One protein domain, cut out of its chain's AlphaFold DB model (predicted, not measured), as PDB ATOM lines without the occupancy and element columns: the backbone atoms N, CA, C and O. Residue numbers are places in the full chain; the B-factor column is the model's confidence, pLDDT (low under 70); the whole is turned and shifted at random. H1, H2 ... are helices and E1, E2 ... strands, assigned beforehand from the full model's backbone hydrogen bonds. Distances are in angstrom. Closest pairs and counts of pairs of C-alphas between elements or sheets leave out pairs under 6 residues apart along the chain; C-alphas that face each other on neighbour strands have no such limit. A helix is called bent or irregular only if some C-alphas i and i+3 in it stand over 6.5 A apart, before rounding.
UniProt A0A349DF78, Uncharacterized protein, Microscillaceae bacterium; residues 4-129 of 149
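Overview. This is residues 4 to 129 of the 149 residues of an uncharacterized protein of Microscillaceae bacterium (UniProt A0A349DF78). A twisted sheet of five antiparallel strands has H5 crossing over E1 and E2 on one face, while H2, H3 and H4 follow one another by contact, H2 grazing the sheet with residues 33 to 36, H3 near the edge strand E4, and H4 off the sheet. The short, irregular H1 joins E1 to E2 at the far end, and residues 72 to 83, with no named element, lead from H4 back to E3. The printed part has 126 residues, with five named helices and five named strands in the order E1 H1 E2 H2 H3 H4 E3 E4 H5 E5, and the sheet runs E4 E3 E1 E2 E5. It is of the mixed class, helices and strands, and compact, with a radius of gyration of the C-alphas of 14.7 A and a rounded outline of 38 by 37 by 28 A.

Arrangement. E1, residues 4 to 11, is an inner strand of the sheet. H1, residues 13 to 18, is not on the sheet and touches no helix. E2, residues 21 to 27, is antiparallel to E1 at 164 degrees, with N 8 and O 24 within hydrogen-bond range at 2.9 A. H2, residues 33 to 42, only grazes the sheet, with its residues 33 to 36. H3, residues 51 to 59, touches H2, about perpendicular at 84 degrees, and the closest C-alphas are those of Ile 40 and Leu 51, 5.2 A apart. H4, residues 63 to 71, touches H3 at a steep tilt of 50 degrees, opposite ways, with the C-alphas of Ala 57 and Ile 65 closest at 6.6 A; H4 is not on the sheet. E3, residues 84 to 91, is antiparallel to E1 at 166 degrees, with N 88 and O 7 at 2.8 A. E4, residues 96 to 99, an edge strand, makes a hairpin with E3, with N 99 and O 87 at 2.8 A. H3 is on the sheet, and the closest C-alphas of H3 and E4 are those of Ile 55 and Ile 97, 7.1 A apart. H5, residues 111 to 122, lies over E1 and E2 at a height over the sheet of 10.1 A and runs across the strands, at 75 degrees to E1 on the local plane. With its residues 111 to 115 alone H5 only just touches H2, with 3 pairs of C-alphas within 8 A, at a shallow tilt of 12 degrees, opposite ways; Phe 39 and Phe 115 have the closest C-alphas, 7.0 A apart. H3 and H5 are on one face of the sheet, an arrangement in two layers, one of helices and one of strands. E5, residues 124 to 128, the other edge strand, is antiparallel to E2 at 157 degrees, with N 23 and O 126 at 2.9 A. Every O i to N i+4 pair is within hydrogen-bond range in H2, H3 and H4; in H5 it is 6 of 8, and in H1 0 of 2, with 2 of 3 O i to N i+3 pairs within range.

Along the chain. E1 begins at C-alpha 4, (-14.823, 51.055, 43.494), and is 22.6 A long. H1 is irregular, with C-alphas 14 and 17 at 9.2 A. E2 measures 18.8 A, H2 13.9 A, H3 12.3 A and H4 12.0 A. E3 begins at C-alpha 84, (-14.566, 28.241, 39.122), and is 22.8 A long; E4 is 10.2 A. H5, 14.8 A long, is only just irregular, with C-alphas 113 and 116 at 6.55 A. E5 is 13.3 A long and ends at C-alpha 128, (-0.786, 34.477, 38.991).

Size, cuts and confidence. The C-alphas of Glu 30 and Glu 80 are the two farthest apart, at 40.4 A. The printed part has no cut. The links from H4 to E3 and from E4 to H5 are long. The mean pLDDT of the printed part is 90.6, and residue 112 is under 70.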
ATOM      1  N   LYS A   4     -16.205  50.709  43.825       96.12
ATOM      2  CA  LYS A   4     -14.823  51.055  43.494       96.12
ATOM      3  C   LYS A   4     -14.332  50.271  42.279       96.12
ATOM      4  O   LYS A   4     -13.731  50.839  41.369       96.12
ATOM      5  N   SER A   5     -14.599  48.969  42.245       96.69
ATOM      6  CA  SER A   5     -14.225  48.091  41.134       96.69
ATOM      7  C   SER A   5     -15.050  46.809  41.131       96.69
ATOM      8  O   SER A   5     -15.652  46.431  42.137       96.69
ATOM      9  N   ILE A   6     -15.064  46.140  39.982       96.69
ATOM     10  CA  ILE A   6     -15.593  44.786  39.830       96.69
ATOM     11  C   ILE A   6     -14.469  43.898  39.312       96.69
ATOM     12  O   ILE A   6     -13.823  44.249  38.323       96.69
ATOM     13  N   THR A   7     -14.262  42.759  39.959       97.25
ATOM     14  CA  THR A   7     -13.238  41.782  39.591       97.25
ATOM     15  C   THR A   7     -13.899  40.461  39.241       97.25
ATOM     16  O   THR A   7     -14.695  39.933  40.013       97.25
ATOM     17  N   LEU A   8     -13.576  39.934  38.063       95.62
ATOM     18  CA  LEU A   8     -13.931  38.585  37.653       95.62
ATOM     19  C   LEU A   8     -12.692  37.708  37.775       95.62
ATOM     20  O   LEU A   8     -11.736  37.888  37.026       95.62
ATOM     21  N   GLU A   9     -12.719  36.787  38.722       94.94
ATOM     22  CA  GLU A   9     -11.665  35.810  38.962       94.94
ATOM     23  C   GLU A   9     -12.042  34.478  38.311       94.94
ATOM     24  O   GLU A   9     -13.186  34.037  38.391       94.94
ATOM     25  N   HIS A  10     -11.071  33.829  37.683       92.56
ATOM     26  CA  HIS A  10     -11.156  32.487  37.134       92.56
ATOM     27  C   HIS A  10     -10.043  31.642  37.748       92.56
ATOM     28  O   HIS A  10      -8.867  31.958  37.570       92.56
ATOM     29  N   THR A  11     -10.410  30.560  38.428       90.19
ATOM     30  CA  THR A  11      -9.476  29.584  39.005       90.19
ATOM     31  C   THR A  11      -9.861  28.162  38.599       90.19
ATOM     32  O   THR A  11     -11.036  27.841  38.437       90.19
ATOM     33  N   ASN A  12      -8.873  27.288  38.442       85.75
ATOM     34  CA  ASN A  12      -9.019  25.853  38.215       85.75
ATOM     35  C   ASN A  12      -8.378  25.063  39.376       85.75
ATOM     36  O   ASN A  12      -7.330  24.432  39.202       85.75
ATOM     37  N   PRO A  13      -9.008  25.059  40.566       77.62
ATOM     38  CA  PRO A  13      -8.374  24.591  41.802       77.62
ATOM     39  C   PRO A  13      -8.032  23.098  41.785       77.62
ATOM     40  O   PRO A  13      -7.135  22.643  42.490       77.62
ATOM     41  N   SER A  14      -8.703  22.309  40.944       78.25
ATOM     42  CA  SER A  14      -8.415  20.881  40.788       78.25
ATOM     43  C   SER A  14      -7.040  20.591  40.171       78.25
ATOM     44  O   SER A  14      -6.616  19.443  40.183       78.25
ATOM     45  N   LEU A  15      -6.343  21.590  39.614       78.50
ATOM     46  CA  LEU A  15      -5.007  21.405  39.034       78.50
ATOM     47  C   LEU A  15      -3.862  21.554  40.052       78.50
ATOM     48  O   LEU A  15      -2.697  21.397  39.679       78.50
ATOM     49  N   GLY A  16      -4.168  21.839  41.324       79.50
ATOM     50  CA  GLY A  16      -3.195  21.914  42.417       79.50
ATOM     51  C   GLY A  16      -2.003  22.826  42.088       79.50
ATOM     52  O   GLY A  16      -2.197  24.017  41.863       79.50
ATOM     53  N   PRO A  17      -0.759  22.314  42.001       79.06
ATOM     54  CA  PRO A  17       0.420  23.137  41.696       79.06
ATOM     55  C   PRO A  17       0.405  23.767  40.291       79.06
ATOM     56  O   PRO A  17       1.192  24.673  40.015       79.06
ATOM     57  N   HIS A  18      -0.467  23.299  39.397       81.50
ATOM     58  CA  HIS A  18      -0.674  23.866  38.064       81.50
ATOM     59  C   HIS A  18      -1.876  24.821  38.000       81.50
ATOM     60  O   HIS A  18      -2.233  25.278  36.912       81.50
ATOM     61  N   GLU A  19      -2.491  25.133  39.144       84.19
ATOM     62  CA  GLU A  19      -3.550  26.130  39.237       84.19
ATOM     63  C   GLU A  19      -3.064  27.481  38.699       84.19
ATOM     64  O   GLU A  19      -1.942  27.932  38.952       84.19
ATOM     65  N   THR A  20      -3.923  28.123  37.918       86.00
ATOM     66  CA  THR A  20      -3.718  29.481  37.431       86.00
ATOM     67  C   THR A  20      -4.933  30.303  37.803       86.00
ATOM     68  O   THR A  20      -6.052  29.975  37.411       86.00
ATOM     69  N   ILE A  21      -4.694  31.398  38.512       90.31
ATOM     70  CA  ILE A  21      -5.714  32.387  38.823       90.31
ATOM     71  C   ILE A  21      -5.591  33.494  37.782       90.31
ATOM     72  O   ILE A  21      -4.521  34.074  37.586       90.31
ATOM     73  N   THR A  22      -6.681  33.751  37.067       92.56
ATOM     74  CA  THR A  22      -6.808  34.882  36.147       92.56
ATOM     75  C   THR A  22      -7.841  35.836  36.704       92.56
ATOM     76  O   THR A  22      -8.979  35.434  36.910       92.56
ATOM     77  N   GLU A  23      -7.485  37.099  36.885       95.69
ATOM     78  CA  GLU A  23      -8.427  38.120  37.325       95.69
ATOM     79  C   GLU A  23      -8.558  39.190  36.251       95.69
ATOM     80  O   GLU A  23      -7.590  39.601  35.608       95.69
ATOM     81  N   ILE A  24      -9.782  39.654  36.050       96.00
ATOM     82  CA  ILE A  24     -10.097  40.776  35.181       96.00
ATOM     83  C   ILE A  24     -10.740  41.833  36.061       96.00
ATOM     84  O   ILE A  24     -11.863  41.652  36.532       96.00
ATOM     85  N   THR A  25     -10.040  42.940  36.276       96.69
ATOM     86  CA  THR A  25     -10.510  44.030  37.133       96.69
ATOM     87  C   THR A  25     -10.968  45.212  36.292       96.69
ATOM     88  O   THR A  25     -10.193  45.791  35.532       96.69
ATOM     89  N   LEU A  26     -12.223  45.620  36.463       97.00
ATOM     90  CA  LEU A  26     -12.776  46.847  35.903       97.00
ATOM     91  C   LEU A  26     -12.930  47.887  37.018       97.00
ATOM     92  O   LEU A  26     -13.785  47.756  37.896       97.00
ATOM     93  N   VAL A  27     -12.097  48.927  36.984       96.69
ATOM     94  CA  VAL A  27     -12.168  50.047  37.934       96.69
ATOM     95  C   VAL A  27     -13.346  50.954  37.577       96.69
ATOM     96  O   VAL A  27     -13.582  51.246  36.403       96.69
ATOM     97  N   ASN A  28     -14.080  51.426  38.584       94.38
ATOM     98  CA  ASN A  28     -15.175  52.365  38.381       94.38
ATOM     99  C   ASN A  28     -14.642  53.785  38.129       94.38
ATOM    100  O   ASN A  28     -14.494  54.587  39.045       94.38
ATOM    101  N   SER A  29     -14.328  54.083  36.870       94.38
ATOM    102  CA  SER A  29     -13.975  55.423  36.394       94.38
ATOM    103  C   SER A  29     -15.146  56.079  35.655       94.38
ATOM    104  O   SER A  29     -16.134  55.423  35.309       94.38
ATOM    105  N   GLU A  30     -15.017  57.365  35.319       92.75
ATOM    106  CA  GLU A  30     -16.020  58.096  34.527       92.75
ATOM    107  C   GLU A  30     -16.380  57.394  33.204       92.75
ATOM    108  O   GLU A  30     -17.533  57.434  32.770       92.75
ATOM    109  N   SER A  31     -15.427  56.693  32.577       91.38
ATOM    110  CA  SER A  31     -15.660  55.956  31.328       91.38
ATOM    111  C   SER A  31     -16.437  54.649  31.506       91.38
ATOM    112  O   SER A  31     -16.975  54.128  30.528       91.38
ATOM    113  N   HIS A  32     -16.504  54.104  32.725       94.06
ATOM    114  CA  HIS A  32     -17.085  52.784  33.005       94.06
ATOM    115  C   HIS A  32     -18.353  52.850  33.860       94.06
ATOM    116  O   HIS A  32     -19.191  51.952  33.765       94.06
ATOM    117  N   ILE A  33     -18.549  53.933  34.618       93.69
ATOM    118  CA  ILE A  33     -19.626  54.067  35.608       93.69
ATOM    119  C   ILE A  33     -21.020  53.791  35.044       93.69
ATOM    120  O   ILE A  33     -21.804  53.069  35.653       93.69
ATOM    121  N   LYS A  34     -21.330  54.284  33.837       93.69
ATOM    122  CA  LYS A  34     -22.631  54.030  33.195       93.69
ATOM    123  C   LYS A  34     -22.850  52.544  32.921       93.69
ATOM    124  O   LYS A  34     -23.955  52.045  33.098       93.69
ATOM    125  N   ARG A  35     -21.803  51.841  32.484       93.62
ATOM    126  CA  ARG A  35     -21.864  50.417  32.137       93.62
ATOM    127  C   ARG A  35     -21.961  49.547  33.385       93.62
ATOM    128  O   ARG A  35     -22.765  48.623  33.402       93.62
ATOM    129  N   ILE A  36     -21.188  49.886  34.416       94.44
ATOM    130  CA  ILE A  36     -21.231  49.238  35.729       94.44
ATOM    131  C   ILE A  36     -22.616  49.412  36.356       94.44
ATOM    132  O   ILE A  36     -23.248  48.419  36.696       94.44
ATOM    133  N   ASN A  37     -23.129  50.643  36.435       93.38
ATOM    134  CA  ASN A  37     -24.451  50.899  37.011       93.38
ATOM    135  C   ASN A  37     -25.549  50.168  36.239       93.38
ATOM    136  O   ASN A  37     -26.360  49.486  36.853       93.38
ATOM    137  N   LYS A  38     -25.518  50.219  34.899       93.62
ATOM    138  CA  LYS A  38     -26.465  49.473  34.063       93.62
ATOM    139  C   LYS A  38     -26.452  47.977  34.393       93.62
ATOM    140  O   LYS A  38     -27.506  47.392  34.599       93.62
ATOM    141  N   PHE A  39     -25.270  47.367  34.476       94.38
ATOM    142  CA  PHE A  39     -25.147  45.956  34.836       94.38
ATOM    143  C   PHE A  39     -25.724  45.668  36.228       94.38
ATOM    144  O   PHE A  39     -26.520  44.752  36.378       94.38
ATOM    145  N   ILE A  40     -25.386  46.473  37.230       94.56
ATOM    146  CA  ILE A  40     -25.859  46.296  38.608       94.56
ATOM    147  C   ILE A  40     -27.384  46.464  38.730       94.56
ATOM    148  O   ILE A  40     -28.027  45.765  39.518       94.56
ATOM    149  N   ASP A  41     -27.963  47.369  37.943       94.06
ATOM    150  CA  ASP A  41     -29.388  47.697  37.983       94.06
ATOM    151  C   ASP A  41     -30.248  46.707  37.190       94.06
ATOM    152  O   ASP A  41     -31.358  46.381  37.614       94.06
ATOM    153  N   GLU A  42     -29.742  46.208  36.060       93.81
ATOM    154  CA  GLU A  42     -30.503  45.365  35.130       93.81
ATOM    155  C   GLU A  42     -30.223  43.864  35.288       93.81
ATOM    156  O   GLU A  42     -31.109  43.046  35.020       93.81
ATOM    157  N   ALA A  43     -29.020  43.470  35.722       94.31
ATOM    158  CA  ALA A  43     -28.694  42.062  35.914       94.31
ATOM    159  C   ALA A  43     -29.601  41.454  36.979       94.31
ATOM    160  O   ALA A  43     -29.773  42.014  38.061       94.31
ATOM    161  N   ARG A  44     -30.171  40.286  36.688       94.12
ATOM    162  CA  ARG A  44     -30.995  39.517  37.616       94.12
ATOM    163  C   ARG A  44     -30.219  38.324  38.135       94.12
ATOM    164  O   ARG A  44     -29.613  37.609  37.343       94.12
ATOM    165  N   VAL A  45     -30.298  38.086  39.440       94.12
ATOM    166  CA  VAL A  45     -29.666  36.959  40.134       94.12
ATOM    167  C   VAL A  45     -30.678  35.825  40.260       94.12
ATOM    168  O   VAL A  45     -31.726  35.988  40.892       94.12
ATOM    169  N   ASN A  46     -30.392  34.686  39.625       93.06
ATOM    170  CA  ASN A  46     -31.240  33.483  39.608       93.06
ATOM    171  C   ASN A  46     -32.686  33.757  39.160       93.06
ATOM    172  O   ASN A  46     -33.621  33.080  39.571       93.06
ATOM    173  N   GLY A  47     -32.888  34.805  38.353       90.44
ATOM    174  CA  GLY A  47     -34.211  35.267  37.930       90.44
ATOM    175  C   GLY A  47     -35.074  35.899  39.034       90.44
ATOM    176  O   GLY A  47     -36.141  36.426  38.718       90.44
ATOM    177  N   VAL A  48     -34.627  35.928  40.293       92.19
ATOM    178  CA  VAL A  48     -35.439  36.344  41.452       92.19
ATOM    179  C   VAL A  48     -35.487  37.863  41.605       92.19
ATOM    180  O   VAL A  48     -36.566  38.448  41.679       92.19
ATOM    181  N   MET A  49     -34.328  38.521  41.605       94.75
ATOM    182  CA  MET A  49     -34.198  39.961  41.865       94.75
ATOM    183  C   MET A  49     -33.035  40.567  41.091       94.75
ATOM    184  O   MET A  49     -32.254  39.832  40.490       94.75
ATOM    185  N   THR A  50     -32.919  41.892  41.104       95.56
ATOM    186  CA  THR A  50     -31.775  42.594  40.512       95.56
ATOM    187  C   THR A  50     -30.504  42.386  41.339       95.56
ATOM    188  O   THR A  50     -30.567  42.124  42.541       95.56
ATOM    189  N   LEU A  51     -29.337  42.531  40.714       95.06
ATOM    190  CA  LEU A  51     -28.044  42.426  41.382       95.06
ATOM    191  C   LEU A  51     -27.889  43.502  42.464       95.06
ATOM    192  O   LEU A  51     -27.400  43.196  43.547       95.06
ATOM    193  N   ARG A  52     -28.400  44.719  42.234       95.69
ATOM    194  CA  ARG A  52     -28.517  45.754  43.274       95.69
ATOM    195  C   ARG A  52     -29.268  45.260  44.511       95.69
ATOM    196  O   ARG A  52     -28.740  45.362  45.612       95.69
ATOM    197  N   ALA A  53     -30.476  44.724  44.334       94.94
ATOM    198  CA  ALA A  53     -31.288  44.256  45.457       94.94
ATOM    199  C   ALA A  53     -30.614  43.086  46.189       94.94
ATOM    200  O   ALA A  53     -30.666  43.003  47.412       94.94
ATOM    201  N   TYR A  54     -29.929  42.210  45.450       95.44
ATOM    202  CA  TYR A  54     -29.134  41.138  46.041       95.44
ATOM    203  C   TYR A  54     -27.978  41.679  46.894       95.44
ATOM    204  O   TYR A  54     -27.796  41.237  48.023       95.44
ATOM    205  N   ILE A  55     -27.226  42.662  46.388       94.75
ATOM    206  CA  ILE A  55     -26.146  43.330  47.131       94.75
ATOM    207  C   ILE A  55     -26.675  43.947  48.430       94.75
ATOM    208  O   ILE A  55     -26.080  43.772  49.492       94.75
ATOM    209  N   GLU A  56     -27.808  44.643  48.356       94.38
ATOM    210  CA  GLU A  56     -28.460  45.236  49.524       94.38
ATOM    211  C   GLU A  56     -28.875  44.163  50.539       94.38
ATOM    212  O   GLU A  56     -28.572  44.310  51.721       94.38
ATOM    213  N   ALA A  57     -29.464  43.054  50.080       94.31
ATOM    214  CA  ALA A  57     -29.854  41.930  50.929       94.31
ATOM    215  C   ALA A  57     -28.659  41.235  51.601       94.31
ATOM    216  O   ALA A  57     -28.759  40.829  52.760       94.31
ATOM    217  N   VAL A  58     -27.519  41.109  50.910       93.38
ATOM    218  CA  VAL A  58     -26.275  40.592  51.508       93.38
ATOM    219  C   VAL A  58     -25.780  41.538  52.603       93.38
ATOM    220  O   VAL A  58     -25.496  41.086  53.712       93.38
ATOM    221  N   ASN A  59     -25.735  42.843  52.328       91.69
ATOM    222  CA  ASN A  59     -25.284  43.851  53.293       91.69
ATOM    223  C   ASN A  59     -26.196  43.940  54.524       91.69
ATOM    224  O   ASN A  59     -25.712  44.142  55.635       91.69
ATOM    225  N   SER A  60     -27.507  43.774  54.341       93.88
ATOM    226  CA  SER A  60     -28.480  43.763  55.436       93.88
ATOM    227  C   SER A  60     -28.656  42.391  56.090       93.88
ATOM    228  O   SER A  60     -29.467  42.271  57.005       93.88
ATOM    229  N   GLN A  61     -27.946  41.360  55.616       93.12
ATOM    230  CA  GLN A  61     -28.083  39.970  56.063       93.12
ATOM    231  C   GLN A  61     -29.539  39.460  56.019       93.12
ATOM    232  O   GLN A  61     -29.982  38.732  56.911       93.12
ATOM    233  N   ASP A  62     -30.300  39.830  54.983       94.25
ATOM    234  CA  ASP A  62     -31.691  39.390  54.823       94.25
ATOM    235  C   ASP A  62     -31.748  37.916  54.397       94.25
ATOM    236  O   ASP A  62     -31.800  37.565  53.214       94.25
ATOM    237  N   SER A  63     -31.745  37.031  55.391       93.12
ATOM    238  CA  SER A  63     -31.738  35.583  55.189       93.12
ATOM    239  C   SER A  63     -32.926  35.079  54.372       93.12
ATOM    240  O   SER A  63     -32.767  34.146  53.591       93.12
ATOM    241  N   LYS A  64     -34.103  35.710  54.471       93.25
ATOM    242  CA  LYS A  64     -35.290  35.273  53.718       93.25
ATOM    243  C   LYS A  64     -35.095  35.484  52.225       93.25
ATOM    244  O   LYS A  64     -35.427  34.603  51.431       93.25
ATOM    245  N   ILE A  65     -34.570  36.649  51.853       91.50
ATOM    246  CA  ILE A  65     -34.293  37.003  50.462       91.50
ATOM    247  C   ILE A  65     -33.157  36.131  49.915       91.50
ATOM    248  O   ILE A  65     -33.280  35.565  48.826       91.50
ATOM    249  N   LEU A  66     -32.079  35.960  50.684       92.50
ATOM    250  CA  LEU A  66     -30.947  35.122  50.280       92.50
ATOM    251  C   LEU A  66     -31.366  33.658  50.083       92.50
ATOM    252  O   LEU A  66     -31.024  33.056  49.065       92.50
ATOM    253  N   ASP A  67     -32.187  33.106  50.978       93.31
ATOM    254  CA  ASP A  67     -32.727  31.749  50.850       93.31
ATOM    255  C   ASP A  67     -33.577  31.578  49.587       93.31
ATOM    256  O   ASP A  67     -33.542  30.526  48.944       93.31
ATOM    257  N   GLN A  68     -34.355  32.595  49.202       92.62
ATOM    258  CA  GLN A  68     -35.134  32.559  47.960       92.62
ATOM    259  C   GLN A  68     -34.233  32.498  46.724       92.62
ATOM    260  O   GLN A  68     -34.510  31.718  45.812       92.62
ATOM    261  N   VAL A  69     -33.145  33.271  46.707       92.06
ATOM    262  CA  VAL A  69     -32.157  33.247  45.617       92.06
ATOM    263  C   VAL A  69     -31.485  31.882  45.528       92.06
ATOM    264  O   VAL A  69     -31.372  31.333  44.430       92.06
ATOM    265  N   TRP A  70     -31.094  31.300  46.664       90.81
ATOM    266  CA  TRP A  70     -30.450  29.986  46.710       90.81
ATOM    267  C   TRP A  70     -31.380  28.841  46.312       90.81
ATOM    268  O   TRP A  70     -30.945  27.906  45.645       90.81
ATOM    269  N   LYS A  71     -32.675  28.917  46.635       92.44
ATOM    270  CA  LYS A  71     -33.669  27.930  46.171       92.44
ATOM    271  C   LYS A  71     -33.809  27.888  44.650       92.44
ATOM    272  O   LYS A  71     -34.182  26.847  44.116       92.44
ATOM    273  N   GLN A  72     -33.523  29.000  43.977       91.88
ATOM    274  CA  GLN A  72     -33.546  29.126  42.518       91.88
ATOM    275  C   GLN A  72     -32.151  28.984  41.890       91.88
ATOM    276  O   GLN A  72     -32.000  29.169  40.683       91.88
ATOM    277  N   ALA A  73     -31.122  28.676  42.687       88.94
ATOM    278  CA  ALA A  73     -29.779  28.473  42.171       88.94
ATOM    279  C   ALA A  73     -29.742  27.252  41.236       88.94
ATOM    280  O   ALA A  73     -30.330  26.208  41.558       88.94
ATOM    281  N   PRO A  74     -29.040  27.344  40.093       86.25
ATOM    282  CA  PRO A  74     -28.762  26.174  39.281       86.25
ATOM    283  C   PRO A  74     -27.994  25.127  40.099       86.25
ATOM    284  O   PRO A  74     -27.193  25.451  40.977       86.25
ATOM    285  N   LYS A  75     -28.246  23.850  39.808       80.94
ATOM    286  CA  LYS A  75     -27.586  22.712  40.465       80.94
ATOM    287  C   LYS A  75     -26.503  22.135  39.556       80.94
ATOM    288  O   LYS A  75     -26.600  20.989  39.133       80.94
ATOM    289  N   GLY A  76     -25.530  22.969  39.193       78.06
ATOM    290  CA  GLY A  76     -24.365  22.526  38.428       78.06
ATOM    291  C   GLY A  76     -23.388  21.745  39.308       78.06
ATOM    292  O   GLY A  76     -23.138  22.137  40.449       78.06
ATOM    293  N   GLU A  77     -22.833  20.659  38.779       80.38
ATOM    294  CA  GLU A  77     -21.716  19.940  39.401       80.38
ATOM    295  C   GLU A  77     -20.377  20.540  38.939       80.38
ATOM    296  O   GLU A  77     -20.295  21.112  37.853       80.38
ATOM    297  N   LEU A  78     -19.346  20.457  39.789       80.19
ATOM    298  CA  LEU A  78     -17.974  20.873  39.479       80.19
ATOM    299  C   LEU A  78     -17.165  19.633  39.111       80.19
ATOM    300  O   LEU A  78     -16.860  18.826  39.988       80.19
ATOM    301  N   ASN A  79     -16.809  19.500  37.836       80.50
ATOM    302  CA  ASN A  79     -15.942  18.419  37.376       80.50
ATOM    303  C   ASN A  79     -14.460  18.782  37.523       80.50
ATOM    304  O   ASN A  79     -14.078  19.952  37.603       80.50
ATOM    305  N   GLU A  80     -13.602  17.764  37.532       78.31
ATOM    306  CA  GLU A  80     -12.155  17.961  37.523       78.31
ATOM    307  C   GLU A  80     -11.712  18.726  36.265       78.31
ATOM    308  O   GLU A  80     -12.144  18.443  35.149       78.31
ATOM    309  N   GLY A  81     -10.850  19.723  36.454       77.94
ATOM    310  CA  GLY A  81     -10.326  20.589  35.399       77.94
ATOM    311  C   GLY A  81     -11.232  21.771  35.049       77.94
ATOM    312  O   GLY A  81     -10.798  22.672  34.331       77.94
ATOM    313  N   GLU A  82     -12.463  21.816  35.563       85.06
ATOM    314  CA  GLU A  82     -13.348  22.951  35.329       85.06
ATOM    315  C   GLU A  82     -12.909  24.202  36.092       85.06
ATOM    316  O   GLU A  82     -12.326  24.166  37.176       85.06
ATOM    317  N   THR A  83     -13.245  25.346  35.503       87.69
ATOM    318  CA  THR A  83     -12.946  26.660  36.062       87.69
ATOM    319  C   THR A  83     -14.067  27.111  36.994       87.69
ATOM    320  O   THR A  83     -15.224  27.214  36.584       87.69
ATOM    321  N   ILE A  84     -13.724  27.446  38.233       90.25
ATOM    322  CA  ILE A  84     -14.566  28.241  39.122       90.25
ATOM    323  C   ILE A  84     -14.385  29.701  38.740       90.25
ATOM    324  O   ILE A  84     -13.263  30.181  38.603       90.25
ATOM    325  N   SER A  85     -15.496  30.407  38.556       91.94
ATOM    326  CA  SER A  85     -15.461  31.842  38.287       91.94
ATOM    327  C   SER A  85     -16.122  32.599  39.420       91.94
ATOM    328  O   SER A  85     -17.270  32.315  39.741       91.94
ATOM    329  N   ASN A  86     -15.419  33.544  40.025       94.06
ATOM    330  CA  ASN A  86     -15.921  34.339  41.136       94.06
ATOM    331  C   ASN A  86     -16.082  35.791  40.686       94.06
ATOM    332  O   ASN A  86     -15.234  36.336  39.983       94.06
ATOM    333  N   LEU A  87     -17.189  36.417  41.076       95.12
ATOM    334  CA  LEU A  87     -17.421  37.838  40.841       95.12
ATOM    335  C   LEU A  87     -17.306  38.580  42.165       95.12
ATOM    336  O   LEU A  87     -18.104  38.356  43.076       95.12
ATOM    337  N   HIS A  88     -16.350  39.491  42.241       96.25
ATOM    338  CA  HIS A  88     -16.125  40.349  43.391       96.25
ATOM    339  C   HIS A  88     -16.541  41.774  43.054       96.25
ATOM    340  O   HIS A  88     -16.175  42.321  42.015       96.25
ATOM    341  N   ILE A  89     -17.313  42.383  43.944       96.25
ATOM    342  CA  ILE A  89     -17.719  43.783  43.854       96.25
ATOM    343  C   ILE A  89     -17.106  44.484  45.056       96.25
ATOM    344  O   ILE A  89     -17.470  44.194  46.194       96.25
ATOM    345  N   HIS A  90     -16.162  45.381  44.794       96.56
ATOM    346  CA  HIS A  90     -15.469  46.153  45.816       96.56
ATOM    347  C   HIS A  90     -16.102  47.532  45.928       96.56
ATOM    348  O   HIS A  90     -16.344  48.191  44.913       96.56
ATOM    349  N   PHE A  91     -16.333  47.991  47.152       95.75
ATOM    350  CA  PHE A  91     -16.935  49.288  47.435       95.75
ATOM    351  C   PHE A  91     -15.891  50.294  47.938       95.75
ATOM    352  O   PHE A  91     -14.779  49.937  48.329       95.75
ATOM    353  N   GLU A  92     -16.230  51.582  47.886       94.94
ATOM    354  CA  GLU A  92     -15.341  52.668  48.330       94.94
ATOM    355  C   GLU A  92     -15.073  52.655  49.842       94.94
ATOM    356  O   GLU A  92     -14.021  53.114  50.280       94.94
ATOM    357  N   ASP A  93     -15.974  52.072  50.635       93.62
ATOM    358  CA  ASP A  93     -15.810  51.872  52.082       93.62
ATOM    359  C   ASP A  93     -14.913  50.667  52.439       93.62
ATOM    360  O   ASP A  93     -14.817  50.281  53.604       93.62
ATOM    361  N   ASN A  94     -14.235  50.087  51.441       90.12
ATOM    362  CA  ASN A  94     -13.418  48.873  51.512       90.12
ATOM    363  C   ASN A  94     -14.183  47.585  51.853       90.12
ATOM    364  O   ASN A  94     -13.551  46.539  52.008       90.12
ATOM    365  N   SER A  95     -15.515  47.617  51.927       93.25
ATOM    366  CA  SER A  95     -16.306  46.389  51.957       93.25
ATOM    367  C   SER A  95     -16.316  45.715  50.578       93.25
ATOM    368  O   SER A  95     -15.994  46.320  49.546       93.25
ATOM    369  N   SER A  96     -16.677  44.434  50.545       94.38
ATOM    370  CA  SER A  96     -16.819  43.689  49.296       94.38
ATOM    371  C   SER A  96     -17.886  42.614  49.391       94.38
ATOM    372  O   SER A  96     -18.059  42.001  50.445       94.38
ATOM    373  N   ILE A  97     -18.525  42.328  48.262       94.38
ATOM    374  CA  ILE A  97     -19.416  41.179  48.100       94.38
ATOM    375  C   ILE A  97     -18.832  40.244  47.050       94.38
ATOM    376  O   ILE A  97     -18.365  40.692  46.004       94.38
ATOM    377  N   SER A  98     -18.899  38.945  47.333       93.75
ATOM    378  CA  SER A  98     -18.421  37.887  46.449       93.75
ATOM    379  C   SER A  98     -19.579  36.978  46.060       93.75
ATOM    380  O   SER A  98     -20.227  36.390  46.925       93.75
ATOM    381  N   LEU A  99     -19.817  36.833  44.759       92.56
ATOM    382  CA  LEU A  99     -20.650  35.769  44.216       92.56
ATOM    383  C   LEU A  99     -19.699  34.664  43.756       92.56
ATOM    384  O   LEU A  99     -18.983  34.821  42.769       92.56
ATOM    385  N   SER A 100     -19.648  33.568  44.508       90.62
ATOM    386  CA  SER A 100     -18.752  32.455  44.195       90.62
ATOM    387  C   SER A 100     -19.353  31.532  43.151       90.62
ATOM    388  O   SER A 100     -20.522  31.160  43.250       90.62
ATOM    389  N   ASP A 101     -18.526  31.103  42.203       89.19
ATOM    390  CA  ASP A 101     -18.929  30.182  41.144       89.19
ATOM    391  C   ASP A 101     -20.139  30.700  40.345       89.19
ATOM    392  O   ASP A 101     -21.159  30.020  40.174       89.19
ATOM    393  N   VAL A 102     -20.032  31.947  39.870       89.69
ATOM    394  CA  VAL A 102     -21.097  32.667  39.153       89.69
ATOM    395  C   VAL A 102     -21.591  31.955  37.911       89.69
ATOM    396  O   VAL A 102     -22.648  32.316  37.405       89.69
ATOM    397  N   TYR A 103     -20.850  30.959  37.430       85.38
ATOM    398  CA  TYR A 103     -21.223  30.210  36.247       85.38
ATOM    399  C   TYR A 103     -21.996  28.924  36.506       85.38
ATOM    400  O   TYR A 103     -22.643  28.418  35.590       85.38
ATOM    401  N   ARG A 104     -21.972  28.408  37.735       86.50
ATOM    402  CA  ARG A 104     -22.696  27.180  38.091       86.50
ATOM    403  C   ARG A 104     -23.708  27.370  39.198       86.50
ATOM    404  O   ARG A 104     -24.714  26.671  39.215       86.50
ATOM    405  N   ARG A 105     -23.456  28.302  40.115       86.94
ATOM    406  CA  ARG A 105     -24.321  28.577  41.272       86.94
ATOM    407  C   ARG A 105     -25.227  29.779  41.070       86.94
ATOM    408  O   ARG A 105     -26.162  29.977  41.846       86.94
ATOM    409  N   PHE A 106     -24.975  30.553  40.019       88.25
ATOM    410  CA  PHE A 106     -25.770  31.718  39.687       88.25
ATOM    411  C   PHE A 106     -26.171  31.715  38.212       88.25
ATOM    412  O   PHE A 106     -25.401  31.348  37.334       88.25
ATOM    413  N   ASN A 107     -27.394  32.154  37.937       87.69
ATOM    414  CA  ASN A 107     -27.806  32.613  36.620       87.69
ATOM    415  C   ASN A 107     -27.889  34.139  36.679       87.69
ATOM    416  O   ASN A 107     -28.869  34.683  37.196       87.69
ATOM    417  N   LEU A 108     -26.830  34.807  36.216       90.44
ATOM    418  CA  LEU A 108     -26.718  36.261  36.216       90.44
ATOM    419  C   LEU A 108     -26.989  36.807  34.810       90.44
ATOM    420  O   LEU A 108     -26.168  36.657  33.899       90.44
ATOM    421  N   THR A 109     -28.150  37.437  34.611       87.69
ATOM    422  CA  THR A 109     -28.489  38.009  33.297       87.69
ATOM    423  C   THR A 109     -27.570  39.184  32.958       87.69
ATOM    424  O   THR A 109     -27.003  39.819  33.843       87.69
ATOM    425  N   HIS A 110     -27.382  39.457  31.662       83.12
ATOM    426  CA  HIS A 110     -26.481  40.505  31.141       83.12
ATOM    427  C   HIS A 110     -24.991  40.335  31.488       83.12
ATOM    428  O   HIS A 110     -24.164  41.144  31.070       83.12
ATOM    429  N   PHE A 111     -24.618  39.259  32.185       83.06
ATOM    430  CA  PHE A 111     -23.238  39.008  32.567       83.06
ATOM    431  C   PHE A 111     -22.403  38.502  31.380       83.06
ATOM    432  O   PHE A 111     -21.536  39.214  30.890       83.06
ATOM    433  N   TYR A 112     -22.720  37.321  30.847       68.50
ATOM    434  CA  TYR A 112     -21.836  36.542  29.966       68.50
ATOM    435  C   TYR A 112     -21.537  37.082  28.564       68.50
ATOM    436  O   TYR A 112     -20.437  36.873  28.063       68.50
ATOM    437  N   ALA A 113     -22.512  37.677  27.877       70.31
ATOM    438  CA  ALA A 113     -22.294  38.143  26.502       70.31
ATOM    439  C   ALA A 113     -21.916  39.625  26.455       70.31
ATOM    440  O   ALA A 113     -21.299  40.089  25.501       70.31
ATOM    441  N   GLU A 114     -22.316  40.377  27.478       82.81
ATOM    442  CA  GLU A 114     -22.315  41.831  27.428       82.81
ATOM    443  C   GLU A 114     -21.314  42.427  28.418       82.81
ATOM    444  O   GLU A 114     -20.453  43.217  28.021       82.81
ATOM    445  N   PHE A 115     -21.409  42.061  29.697       90.69
ATOM    446  CA  PHE A 115     -20.583  42.672  30.731       90.69
ATOM    447  C   PHE A 115     -19.193  42.038  30.842       90.69
ATOM    448  O   PHE A 115     -18.205  42.767  30.884       90.69
ATOM    449  N   THR A 116     -19.075  40.709  30.804       89.94
ATOM    450  CA  THR A 116     -17.771  40.023  30.847       89.94
ATOM    451  C   THR A 116     -16.917  40.352  29.624       89.94
ATOM    452  O   THR A 116     -15.738  40.652  29.773       89.94
ATOM    453  N   ALA A 117     -17.503  40.394  28.421       91.19
ATOM    454  CA  ALA A 117     -16.806  40.819  27.204       91.19
ATOM    455  C   ALA A 117     -16.258  42.250  27.339       91.19
ATOM    456  O   ALA A 117     -15.112  42.521  26.986       91.19
ATOM    457  N   TYR A 118     -17.052  43.151  27.923       93.69
ATOM    458  CA  TYR A 118     -16.617  44.512  28.214       93.69
ATOM    459  C   TYR A 118     -15.489  44.557  29.254       93.69
ATOM    460  O   TYR A 118     -14.531  45.306  29.077       93.69
ATOM    461  N   MET A 119     -15.568  43.746  30.314       94.19
ATOM    462  CA  MET A 119     -14.491  43.618  31.300       94.19
ATOM    463  C   MET A 119     -13.204  43.097  30.657       94.19
ATOM    464  O   MET A 119     -12.143  43.641  30.924       94.19
ATOM    465  N   VAL A 120     -13.280  42.101  29.771       91.94
ATOM    466  CA  VAL A 120     -12.112  41.594  29.029       91.94
ATOM    467  C   VAL A 120     -11.511  42.677  28.125       91.94
ATOM    468  O   VAL A 120     -10.295  42.755  27.980       91.94
ATOM    469  N   GLU A 121     -12.345  43.511  27.501       93.19
ATOM    470  CA  GLU A 121     -11.883  44.556  26.583       93.19
ATOM    471  C   GLU A 121     -11.285  45.774  27.305       93.19
ATOM    472  O   GLU A 121     -10.327  46.375  26.816       93.19
ATOM    473  N   LYS A 122     -11.888  46.188  28.426       95.75
ATOM    474  CA  LYS A 122     -11.586  47.460  29.106       95.75
ATOM    475  C   LYS A 122     -10.932  47.308  30.476       95.75
ATOM    476  O   LYS A 122     -10.422  48.291  31.004       95.75
ATOM    477  N   GLY A 123     -10.996  46.123  31.067       94.19
ATOM    478  CA  GLY A 123     -10.414  45.823  32.364       94.19
ATOM    479  C   GLY A 123      -8.917  45.550  32.286       94.19
ATOM    480  O   GLY A 123      -8.328  45.398  31.217       94.19
ATOM    481  N   THR A 124      -8.302  45.484  33.459       95.94
ATOM    482  CA  THR A 124      -6.916  45.047  33.627       95.94
ATOM    483  C   THR A 124      -6.904  43.549  33.889       95.94
ATOM    484  O   THR A 124      -7.604  43.082  34.785       95.94
ATOM    485  N   LEU A 125      -6.123  42.811  33.100       94.31
ATOM    486  CA  LEU A 125      -5.917  41.375  33.258       94.31
ATOM    487  C   LEU A 125      -4.692  41.132  34.143       94.31
ATOM    488  O   LEU A 125      -3.598  41.587  33.810       94.31
ATOM    489  N   THR A 126      -4.858  40.369  35.215       93.12
ATOM    490  CA  THR A 126      -3.763  39.837  36.032       93.12
ATOM    491  C   THR A 126      -3.808  38.316  35.999       93.12
ATOM    492  O   THR A 126      -4.871  37.701  35.912       93.12
ATOM    493  N   ARG A 127      -2.635  37.681  36.016       90.56
ATOM    494  CA  ARG A 127      -2.506  36.226  36.109       90.56
ATOM    495  C   ARG A 127      -1.448  35.887  37.131       90.56
ATOM    496  O   ARG A 127      -0.373  36.476  37.109       90.56
ATOM    497  N   HIS A 128      -1.745  34.938  38.002       85.94
ATOM    498  CA  HIS A 128      -0.786  34.477  38.991       85.94
ATOM    499  C   HIS A 128      -1.008  33.003  39.332       85.94
ATOM    500  O   HIS A 128      -2.087  32.445  39.125       85.94
ATOM    501  N   LYS A 129       0.049  32.360  39.831       83.44
ATOM    502  CA  LYS A 129       0.021  30.972  40.295       83.44
ATOM    503  C   LYS A 129       0.050  30.971  41.822       83.44
ATOM    504  O   LYS A 129       1.043  31.435  42.380       83.44
TER     505      LYS A 129